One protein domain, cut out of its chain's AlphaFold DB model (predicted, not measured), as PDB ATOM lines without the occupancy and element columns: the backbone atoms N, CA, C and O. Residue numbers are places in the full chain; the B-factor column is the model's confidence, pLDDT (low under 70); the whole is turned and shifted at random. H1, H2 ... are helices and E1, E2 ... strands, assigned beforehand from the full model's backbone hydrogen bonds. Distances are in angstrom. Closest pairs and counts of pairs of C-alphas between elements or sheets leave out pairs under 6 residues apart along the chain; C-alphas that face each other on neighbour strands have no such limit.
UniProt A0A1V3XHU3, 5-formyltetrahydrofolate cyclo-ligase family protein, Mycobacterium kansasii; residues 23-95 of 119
ATOM      1  N   ALA A  23      40.176  57.943  -4.537       95.88
ATOM      2  CA  ALA A  23      39.407  58.684  -5.532       95.88
ATOM      3  C   ALA A  23      38.736  57.743  -6.550       95.88
ATOM      4  O   ALA A  23      39.197  56.623  -6.782       95.88
ATOM      5  N   ASP A  24      37.614  58.171  -7.128       92.75
ATOM      6  CA  ASP A  24      36.794  57.313  -7.994       92.75
ATOM      7  C   ASP A  24      37.500  56.910  -9.296       92.75
ATOM      8  O   ASP A  24      37.347  55.776  -9.748       92.75
ATOM      9  N   ASP A  25      38.315  57.793  -9.865       95.88
ATOM     10  CA  ASP A  25      39.128  57.547 -11.061       95.88
ATOM     11  C   ASP A  25      40.234  56.511 -10.808       95.88
ATOM     12  O   ASP A  25      40.435  55.585 -11.606       95.88
ATOM     13  N   VAL A  26      40.903  56.608  -9.657       96.25
ATOM     14  CA  VAL A  26      41.885  55.619  -9.201       96.25
ATOM     15  C   VAL A  26      41.200  54.270  -9.008       96.25
ATOM     16  O   VAL A  26      41.658  53.263  -9.545       96.25
ATOM     17  N   ARG A  27      40.050  54.249  -8.328       94.62
ATOM     18  CA  ARG A  27      39.262  53.030  -8.100       94.62
ATOM     19  C   ARG A  27      38.832  52.370  -9.414       94.62
ATOM     20  O   ARG A  27      38.920  51.151  -9.539       94.62
ATOM     21  N   ALA A  28      38.381  53.157 -10.390       93.44
ATOM     22  CA  ALA A  28      37.991  52.662 -11.708       93.44
ATOM     23  C   ALA A  28      39.189  52.072 -12.469       93.44
ATOM     24  O   ALA A  28      39.086  50.992 -13.056       93.44
ATOM     25  N   THR A  29      40.342  52.739 -12.400       96.56
ATOM     26  CA  THR A  29      41.592  52.257 -13.002       96.56
ATOM     27  C   THR A  29      42.028  50.932 -12.377       96.56
ATOM     28  O   THR A  29      42.278  49.959 -13.091       96.56
ATOM     29  N   GLU A  30      42.045  50.852 -11.045       95.88
ATOM     30  CA  GLU A  30      42.364  49.627 -10.306       95.88
ATOM     31  C   GLU A  30      41.378  48.492 -10.611       95.88
ATOM     32  O   GLU A  30      41.803  47.352 -10.797       95.88
ATOM     33  N   ALA A  31      40.077  48.776 -10.726       94.81
ATOM     34  CA  ALA A  31      39.070  47.780 -11.098       94.81
ATOM     35  C   ALA A  31      39.296  47.218 -12.516       94.81
ATOM     36  O   ALA A  31      39.141  46.011 -12.743       94.81
ATOM     37  N   GLY A  32      39.710  48.071 -13.458       95.12
ATOM     38  CA  GLY A  32      40.102  47.656 -14.804       95.12
ATOM     39  C   GLY A  32      41.341  46.760 -14.796       95.12
ATOM     40  O   GLY A  32      41.332  45.692 -15.413       95.12
ATOM     41  N   LEU A  33      42.383  47.143 -14.052       96.06
ATOM     42  CA  LEU A  33      43.591  46.323 -13.883       96.06
ATOM     43  C   LEU A  33      43.270  44.980 -13.221       96.06
ATOM     44  O   LEU A  33      43.713  43.935 -13.694       96.06
ATOM     45  N   PHE A  34      42.442  44.990 -12.178       93.94
ATOM     46  CA  PHE A  34      42.001  43.782 -11.490       93.94
ATOM     47  C   PHE A  34      41.303  42.806 -12.442       93.94
ATOM     48  O   PHE A  34      41.631  41.622 -12.457       93.94
ATOM     49  N   THR A  35      40.409  43.308 -13.298       93.31
ATOM     50  CA  THR A  35      39.736  42.491 -14.320       93.31
ATOM     51  C   THR A  35      40.738  41.877 -15.298       93.31
ATOM     52  O   THR A  35      40.710  40.667 -15.518       93.31
ATOM     53  N   ARG A  36      41.677  42.676 -15.824       93.44
ATOM     54  CA  ARG A  36      42.718  42.199 -16.755       93.44
ATOM     55  C   ARG A  36      43.606  41.117 -16.144       93.44
ATOM     56  O   ARG A  36      44.017  40.199 -16.843       93.44
ATOM     57  N   HIS A  37      43.898  41.208 -14.850       93.44
ATOM     58  CA  HIS A  37      44.686  40.193 -14.151       93.44
ATOM     59  C   HIS A  37      43.912  38.894 -13.892       93.44
ATOM     60  O   HIS A  37      44.537  37.846 -13.745       93.44
ATOM     61  N   LEU A  38      42.577  38.937 -13.850       91.12
ATOM     62  CA  LEU A  38      41.741  37.753 -13.643       91.12
ATOM     63  C   LEU A  38      41.526  36.934 -14.916       91.12
ATOM     64  O   LEU A  38      41.492  35.709 -14.837       91.12
ATOM     65  N   GLU A  39      41.389  37.587 -16.072       88.56
ATOM     66  CA  GLU A  39      41.145  36.919 -17.359       88.56
ATOM     67  C   GLU A  39      42.097  35.742 -17.663       88.56
ATOM     68  O   GLU A  39      41.589  34.666 -17.982       88.56
ATOM     69  N   PRO A  40      43.433  35.853 -17.511       92.00
ATOM     70  CA  PRO A  40      44.343  34.744 -17.812       92.00
ATOM     71  C   PRO A  40      44.273  33.578 -16.811       92.00
ATOM     72  O   PRO A  40      44.836  32.519 -17.075       92.00
ATOM     73  N   LEU A  41      43.609  33.745 -15.663       91.19
ATOM     74  CA  LEU A  41      43.499  32.706 -14.631       91.19
ATOM     75  C   LEU A  41      42.293  31.780 -14.842       91.19
ATOM     76  O   LEU A  41      42.111  30.817 -14.094       91.19
ATOM     77  N   VAL A  42      41.437  32.087 -15.816       92.44
ATOM     78  CA  VAL A  42      40.134  31.449 -15.990       92.44
ATOM     79  C   VAL A  42      40.019  30.874 -17.392       92.44
ATOM     80  O   VAL A  42      40.367  31.515 -18.377       92.44
ATOM     81  N   SER A  43      39.489  29.658 -17.478       91.62
ATOM     82  CA  SER A  43      39.254  28.963 -18.743       91.62
ATOM     83  C   SER A  43      37.818  28.459 -18.842       91.62
ATOM     84  O   SER A  43      37.103  28.371 -17.836       91.62
ATOM     85  N   CYS A  44      37.423  28.018 -20.037       89.62
ATOM     86  CA  CYS A  44      36.101  27.443 -20.298       89.62
ATOM     87  C   CYS A  44      35.851  26.101 -19.585       89.62
ATOM     88  O   CYS A  44      34.767  25.536 -19.710       89.62
ATOM     89  N   HIS A  45      36.820  25.604 -18.809       93.00
ATOM     90  CA  HIS A  45      36.702  24.426 -17.947       93.00
ATOM     91  C   HIS A  45      36.621  24.784 -16.453       93.00
ATOM     92  O   HIS A  45      36.404  23.914 -15.610       93.00
ATOM     93  N   THR A  46      36.781  26.060 -16.098       92.56
ATOM     94  CA  THR A  46      36.859  26.518 -14.708       92.56
ATOM     95  C   THR A  46      35.484  26.929 -14.180       92.56
ATOM     96  O   THR A  46      34.743  27.662 -14.839       92.56
ATOM     97  N   THR A  47      35.153  26.507 -12.956       93.75
ATOM     98  CA  THR A  47      34.059  27.107 -12.174       93.75
ATOM     99  C   THR A  47      34.634  28.154 -11.230       93.75
ATOM    100  O   THR A  47      35.518  27.845 -10.435       93.75
ATOM    101  N   VAL A  48      34.123  29.382 -11.304       94.56
ATOM    102  CA  VAL A  48      34.584  30.512 -10.491       94.56
ATOM    103  C   VAL A  48      33.503  30.906  -9.491       94.56
ATOM    104  O   VAL A  48      32.393  31.274  -9.872       94.56
ATOM    105  N   CYS A  49      33.838  30.872  -8.204       95.00
ATOM    106  CA  CYS A  49      33.054  31.514  -7.154       95.00
ATOM    107  C   CYS A  49      33.482  32.981  -7.057       95.00
ATOM    108  O   CYS A  49      34.593  33.274  -6.621       95.00
ATOM    109  N   ALA A  50      32.619  33.896  -7.484       94.00
ATOM    110  CA  ALA A  50      32.881  35.332  -7.480       94.00
ATOM    111  C   ALA A  50      31.958  36.047  -6.488       94.00
ATOM    112  O   ALA A  50      31.056  35.443  -5.920       94.00
ATOM    113  N   TYR A  51      32.166  37.344  -6.288       92.94
ATOM    114  CA  TYR A  51      31.271  38.215  -5.525       92.94
ATOM    115  C   TYR A  51      30.817  39.381  -6.403       92.94
ATOM    116  O   TYR A  51      31.428  39.662  -7.432       92.94
ATOM    117  N   VAL A  52      29.738  40.052  -6.000       93.06
ATOM    118  CA  VAL A  52      29.306  41.319  -6.604       93.06
ATOM    119  C   VAL A  52      29.965  42.450  -5.814       93.06
ATOM    120  O   VAL A  52      29.607  42.598  -4.644       93.06
ATOM    121  N   PRO A  53      30.919  43.211  -6.390       91.38
ATOM    122  CA  PRO A  53      31.572  44.302  -5.671       91.38
ATOM    123  C   PRO A  53      30.554  45.352  -5.220       91.38
ATOM    124  O   PRO A  53      29.718  45.788  -6.018       91.38
ATOM    125  N   VAL A  54      30.620  45.766  -3.954       88.12
ATOM    126  CA  VAL A  54      29.784  46.849  -3.409       88.12
ATOM    127  C   VAL A  54      30.624  47.964  -2.788       88.12
ATOM    128  O   VAL A  54      31.584  47.727  -2.056       88.12
ATOM    129  N   GLY A  55      30.241  49.217  -3.041       86.38
ATOM    130  CA  GLY A  55      30.938  50.385  -2.500       86.38
ATOM    131  C   GLY A  55      32.411  50.439  -2.925       86.38
ATOM    132  O   GLY A  55      32.723  50.350  -4.104       86.38
ATOM    133  N   GLY A  56      33.321  50.594  -1.958       86.69
ATOM    134  CA  GLY A  56      34.770  50.677  -2.199       86.69
ATOM    135  C   GLY A  56      35.485  49.323  -2.266       86.69
ATOM    136  O   GLY A  56      36.663  49.243  -1.916       86.69
ATOM    137  N   GLU A  57      34.775  48.242  -2.581       91.94
ATOM    138  CA  GLU A  57      35.392  46.932  -2.798       91.94
ATOM    139  C   GLU A  57      36.157  46.874  -4.131       91.94
ATOM    140  O   GLU A  57      35.831  47.620  -5.052       91.94
ATOM    141  N   PRO A  58      37.188  46.015  -4.246       90.69
ATOM    142  CA  PRO A  58      37.918  45.843  -5.496       90.69
ATOM    143  C   PRO A  58      37.045  45.289  -6.626       90.69
ATOM    144  O   PRO A  58      36.191  44.431  -6.414       90.69
ATOM    145  N   GLY A  59      37.345  45.717  -7.850       93.06
ATOM    146  CA  GLY A  59      36.665  45.253  -9.054       93.06
ATOM    147  C   GLY A  59      35.382  46.013  -9.376       93.06
ATOM    148  O   GLY A  59      34.935  46.895  -8.648       93.06
ATOM    149  N   SER A  60      34.804  45.667 -10.519       92.12
ATOM    150  CA  SER A  60      33.556  46.237 -11.021       92.12
ATOM    151  C   SER A  60      32.642  45.126 -11.536       92.12
ATOM    152  O   SER A  60      33.008  43.949 -11.563       92.12
ATOM    153  N   ILE A  61      31.441  45.486 -11.985       91.06
ATOM    154  CA  ILE A  61      30.560  44.544 -12.685       91.06
ATOM    155  C   ILE A  61      31.205  44.020 -13.980       91.06
ATOM    156  O   ILE A  61      30.946  42.876 -14.359       91.06
ATOM    157  N   ASP A  62      32.097  44.783 -14.619       91.62
ATOM    158  CA  ASP A  62      32.793  44.353 -15.840       91.62
ATOM    159  C   ASP A  62      33.648  43.108 -15.605       91.62
ATOM    160  O   ASP A  62      33.717  42.238 -16.473       91.62
ATOM    161  N   MET A  63      34.205  42.962 -14.399       93.38
ATOM    162  CA  MET A  63      34.885  41.743 -13.967       93.38
ATOM    163  C   MET A  63      33.961  40.526 -14.054       93.38
ATOM    164  O   MET A  63      34.346  39.491 -14.593       93.38
ATOM    165  N   LEU A  64      32.730  40.628 -13.543       92.69
ATOM    166  CA  LEU A  64      31.766  39.527 -13.605       92.69
ATOM    167  C   LEU A  64      31.367  39.212 -15.044       92.69
ATOM    168  O   LEU A  64      31.190  38.043 -15.391       92.69
ATOM    169  N   MET A  65      31.260  40.237 -15.890       90.50
ATOM    170  CA  MET A  65      31.003  40.045 -17.314       90.50
ATOM    171  C   MET A  65      32.176  39.342 -18.007       90.50
ATOM    172  O   MET A  65      31.936  38.443 -18.809       90.50
ATOM    173  N   ALA A  66      33.423  39.686 -17.674       91.94
ATOM    174  CA  ALA A  66      34.617  39.011 -18.182       91.94
ATOM    175  C   ALA A  66      34.675  37.545 -17.735       91.94
ATOM    176  O   ALA A  66      34.765  36.645 -18.572       91.94
ATOM    177  N   LEU A  67      34.496  37.283 -16.438       92.50
ATOM    178  CA  LEU A  67      34.452  35.923 -15.896       92.50
ATOM    179  C   LEU A  67      33.361  35.080 -16.560       92.50
ATOM    180  O   LEU A  67      33.582  33.910 -16.845       92.50
ATOM    181  N   ARG A  68      32.198  35.663 -16.853       90.38
ATOM    182  CA  ARG A  68      31.087  34.949 -17.494       90.38
ATOM    183  C   ARG A  68      31.317  34.650 -18.975       90.38
ATOM    184  O   ARG A  68      30.679  33.739 -19.492       90.38
ATOM    185  N   ARG A  69      32.202  35.389 -19.650       89.94
ATOM    186  CA  ARG A  69      32.631  35.073 -21.023       89.94
ATOM    187  C   ARG A  69      33.668  33.952 -21.058       89.94
ATOM    188  O   ARG A  69      33.662  33.170 -22.001       89.94
ATOM    189  N   CYS A  70      34.540  33.884 -20.053       90.25
ATOM    190  CA  CYS A  70      35.701  32.993 -20.081       90.25
ATOM    191  C   CYS A  70      35.514  31.699 -19.274       90.25
ATOM    192  O   CYS A  70      36.097  30.685 -19.637       90.25
ATOM    193  N   ALA A  71      34.728  31.706 -18.191       92.75
ATOM    194  CA  ALA A  71      34.539  30.552 -17.308       92.75
ATOM    195  C   ALA A  71      33.477  29.572 -17.827       92.75
ATOM    196  O   ALA A  71      32.481  29.978 -18.422       92.75
ATOM    197  N   ALA A  72      33.604  28.292 -17.461       92.56
ATOM    198  CA  ALA A  72      32.527  27.312 -17.631       92.56
ATOM    199  C   ALA A  72      31.269  27.711 -16.842       92.56
ATOM    200  O   ALA A  72      30.131  27.480 -17.259       92.56
ATOM    201  N   ARG A  73      31.481  28.259 -15.639       92.06
ATOM    202  CA  ARG A  73      30.419  28.622 -14.700       92.06
ATOM    203  C   ARG A  73      30.899  29.697 -13.739       92.06
ATOM    204  O   ARG A  73      31.967  29.565 -13.149       92.06
ATOM    205  N   VAL A  74      30.060  30.703 -13.503       93.50
ATOM    206  CA  VAL A  74      30.267  31.690 -12.435       93.50
ATOM    207  C   VAL A  74      29.166  31.543 -11.388       93.50
ATOM    208  O   VAL A  74      27.974  31.607 -11.715       93.50
ATOM    209  N   LEU A  75      29.575  31.331 -10.139       95.25
ATOM    210  CA  LEU A  75      28.714  31.229  -8.965       95.25
ATOM    211  C   LEU A  75      28.814  32.507  -8.132       95.25
ATOM    212  O   LEU A  75      29.915  32.989  -7.877       95.25
ATOM    213  N   LEU A  76      27.674  33.028  -7.681       94.88
ATOM    214  CA  LEU A  76      27.601  34.215  -6.833       94.88
ATOM    215  C   LEU A  76      26.985  33.889  -5.466       94.88
ATOM    216  O   LEU A  76      26.076  33.054  -5.386       94.88
ATOM    217  N   PRO A  77      27.466  34.535  -4.388       94.94
ATOM    218  CA  PRO A  77      26.995  34.296  -3.037       94.94
ATOM    219  C   PRO A  77      25.547  34.751  -2.879       94.94
ATOM    220  O   PRO A  77      25.185  35.877  -3.216       94.94
ATOM    221  N   VAL A  78      24.733  33.892  -2.277       92.62
ATOM    222  CA  VAL A  78      23.377  34.207  -1.831       92.62
ATOM    223  C   VAL A  78      23.395  34.229  -0.308       92.62
ATOM    224  O   VAL A  78      23.206  33.207   0.361       92.62
ATOM    225  N   ALA A  79      23.676  35.411   0.240       91.25
ATOM    226  CA  ALA A  79      23.611  35.656   1.672       91.25
ATOM    227  C   ALA A  79      22.148  35.678   2.120       91.25
ATOM    228  O   ALA A  79      21.307  36.353   1.524       91.25
ATOM    229  N   ARG A  80      21.839  34.918   3.169       92.94
ATOM    230  CA  ARG A  80      20.487  34.798   3.712       92.94
ATOM    231  C   ARG A  80      20.535  34.953   5.217       92.94
ATOM    232  O   ARG A  80      21.518  34.588   5.861       92.94
ATOM    233  N   VAL A  81      19.441  35.456   5.758       94.31
ATOM    234  CA  VAL A  81      19.207  35.555   7.193       94.31
ATOM    235  C   VAL A  81      17.849  34.942   7.498       94.31
ATOM    236  O   VAL A  81      16.937  35.021   6.669       94.31
ATOM    237  N   ALA A  82      17.726  34.299   8.652       93.31
ATOM    238  CA  ALA A  82      16.440  33.863   9.173       93.31
ATOM    239  C   ALA A  82      15.590  35.079   9.596       93.31
ATOM    240  O   ALA A  82      16.062  36.221   9.594       93.31
ATOM    241  N   ALA A  83      14.319  34.845   9.935       93.00
ATOM    242  CA  ALA A  83      13.385  35.911  10.315       93.00
ATOM    243  C   ALA A  83      13.876  36.731  11.527       93.00
ATOM    244  O   ALA A  83      13.636  37.934  11.610       93.00
ATOM    245  N   ASP A  84      14.630  36.097  12.419       94.50
ATOM    246  CA  ASP A  84      15.282  36.680  13.596       94.50
ATOM    247  C   ASP A  84      16.647  37.335  13.295       94.50
ATOM    248  O   ASP A  84      17.378  37.716  14.209       94.50
ATOM    249  N   LYS A  85      16.995  37.504  12.011       91.94
ATOM    250  CA  LYS A  85      18.270  38.049  11.512       91.94
ATOM    251  C   LYS A  85      19.496  37.184  11.811       91.94
ATOM    252  O   LYS A  85      20.619  37.647  11.589       91.94
ATOM    253  N   VAL A  86      19.320  35.936  12.245       94.25
ATOM    254  CA  VAL A  86      20.443  35.003  12.379       94.25
ATOM    255  C   VAL A  86      20.980  34.665  10.981       94.25
ATOM    256  O   VAL A  86      20.202  34.275  10.104       94.25
ATOM    257  N   PRO A  87      22.294  34.825  10.722       93.12
ATOM    258  CA  PRO A  87      22.884  34.442   9.446       93.12
ATOM    259  C   PRO A  87      22.690  32.952   9.166       93.12
ATOM    260  O   PRO A  87      23.021  32.106   9.995       93.12
ATOM    261  N   LEU A  88      22.184  32.631   7.977       95.06
ATOM    262  CA  LEU A  88      22.066  31.256   7.499       95.06
ATOM    263  C   LEU A  88      23.318  30.855   6.705       95.06
ATOM    264  O   LEU A  88      24.029  31.732   6.200       95.06
ATOM    265  N   PRO A  89      23.574  29.544   6.522       95.50
ATOM    266  CA  PRO A  89      24.655  29.077   5.665       95.50
ATOM    267  C   PRO A  89      24.600  29.707   4.269       95.50
ATOM    268  O   PRO A  89      23.531  29.784   3.641       95.50
ATOM    269  N   LEU A  90      25.772  30.150   3.804       93.88
ATOM    270  CA  LEU A  90      25.946  30.789   2.506       93.88
ATOM    271  C   LEU A  90      25.628  29.797   1.388       93.88
ATOM    272  O   LEU A  90      26.194  28.705   1.345       93.88
ATOM    273  N   LEU A  91      24.743  30.196   0.475       94.81
ATOM    274  CA  LEU A  91      24.497  29.447  -0.754       94.81
ATOM    275  C   LEU A  91      25.210  30.090  -1.938       94.81
ATOM    276  O   LEU A  91      25.597  31.257  -1.891       94.81
ATOM    277  N   TRP A  92      25.322  29.321  -3.014       94.50
ATOM    278  CA  TRP A  92      25.939  29.733  -4.265       94.50
ATOM    279  C   TRP A  92      24.939  29.568  -5.404       94.50
ATOM    280  O   TRP A  92      24.509  28.456  -5.701       94.50
ATOM    281  N   GLY A  93      24.555  30.681  -6.024       91.12
ATOM    282  CA  GLY A  93      23.674  30.691  -7.188       91.12
ATOM    283  C   GLY A  93      24.486  30.720  -8.476       91.12
ATOM    284  O   GLY A  93      25.454  31.473  -8.576       91.12
ATOM    285  N   SER A  94      24.098  29.931  -9.477       84.06
ATOM    286  CA  SER A  94      24.704  30.027 -10.804       84.06
ATOM    287  C   SER A  94      24.162  31.238 -11.560       84.06
ATOM    288  O   SER A  94      22.965  31.531 -11.565       84.06
ATOM    289  N   THR A  95      25.059  31.956 -12.229       67.12
ATOM    290  CA  THR A  95      24.664  32.993 -13.183       67.12
ATOM    291  C   THR A  95      24.241  32.321 -14.489       67.12
ATOM    292  O   THR A  95      25.030  32.189 -15.420       67.12
TER     293      THR A  95
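AT A GLANCE: This is residues 23 to 95 of the 119 residues of the protein "5-formyltetrahydrofolate cyclo-ligase family protein" of Mycobacterium kansasii (UniProt A0A1V3XHU3). A small three-strand sheet has H2 over one face and longer H1 beside H2; residues 79 to 90 make the far end. The printed part has 73 residues, class mixed, with H1 E1 H2 E2 E3 in order and mixed sheet E1 E2 E3. It is loose, radius of gyration of the C-alphas 14.3 A, spanning 41 by 36 by 14 A.

IN THESE COORDINATES: E1 is residues 47 to 49, E2 73 to 78, H2 61 to 70, E3 91 to 94, ending at (24.704, 30.027, -10.804). H1, 24 to 41, runs 26.4 A from C-alpha 24 at (36.794, 57.313, -7.994).

HOW THE PARTS SIT: E2 is parallel to E1, N 48 to O 73 2.8 A, and antiparallel to E3, a hairpin, N 76 to O 93 2.9 A. E1, H2, E2 form a strand-helix-strand unit, a helix between parallel strands; H2 is on the sheet, height 10.0 A. H1 touches H2, closest C-alphas 35 and 63, 4.9 A, shallow tilt 13 degrees. Every O i to N i+4 pair in H2, 12 of 14 in H1, is within hydrogen-bond range.

THE WHOLE: The printed part has no cut; links E1 to H2 and E2 to E3 are long; residue 95 has pLDDT under 70.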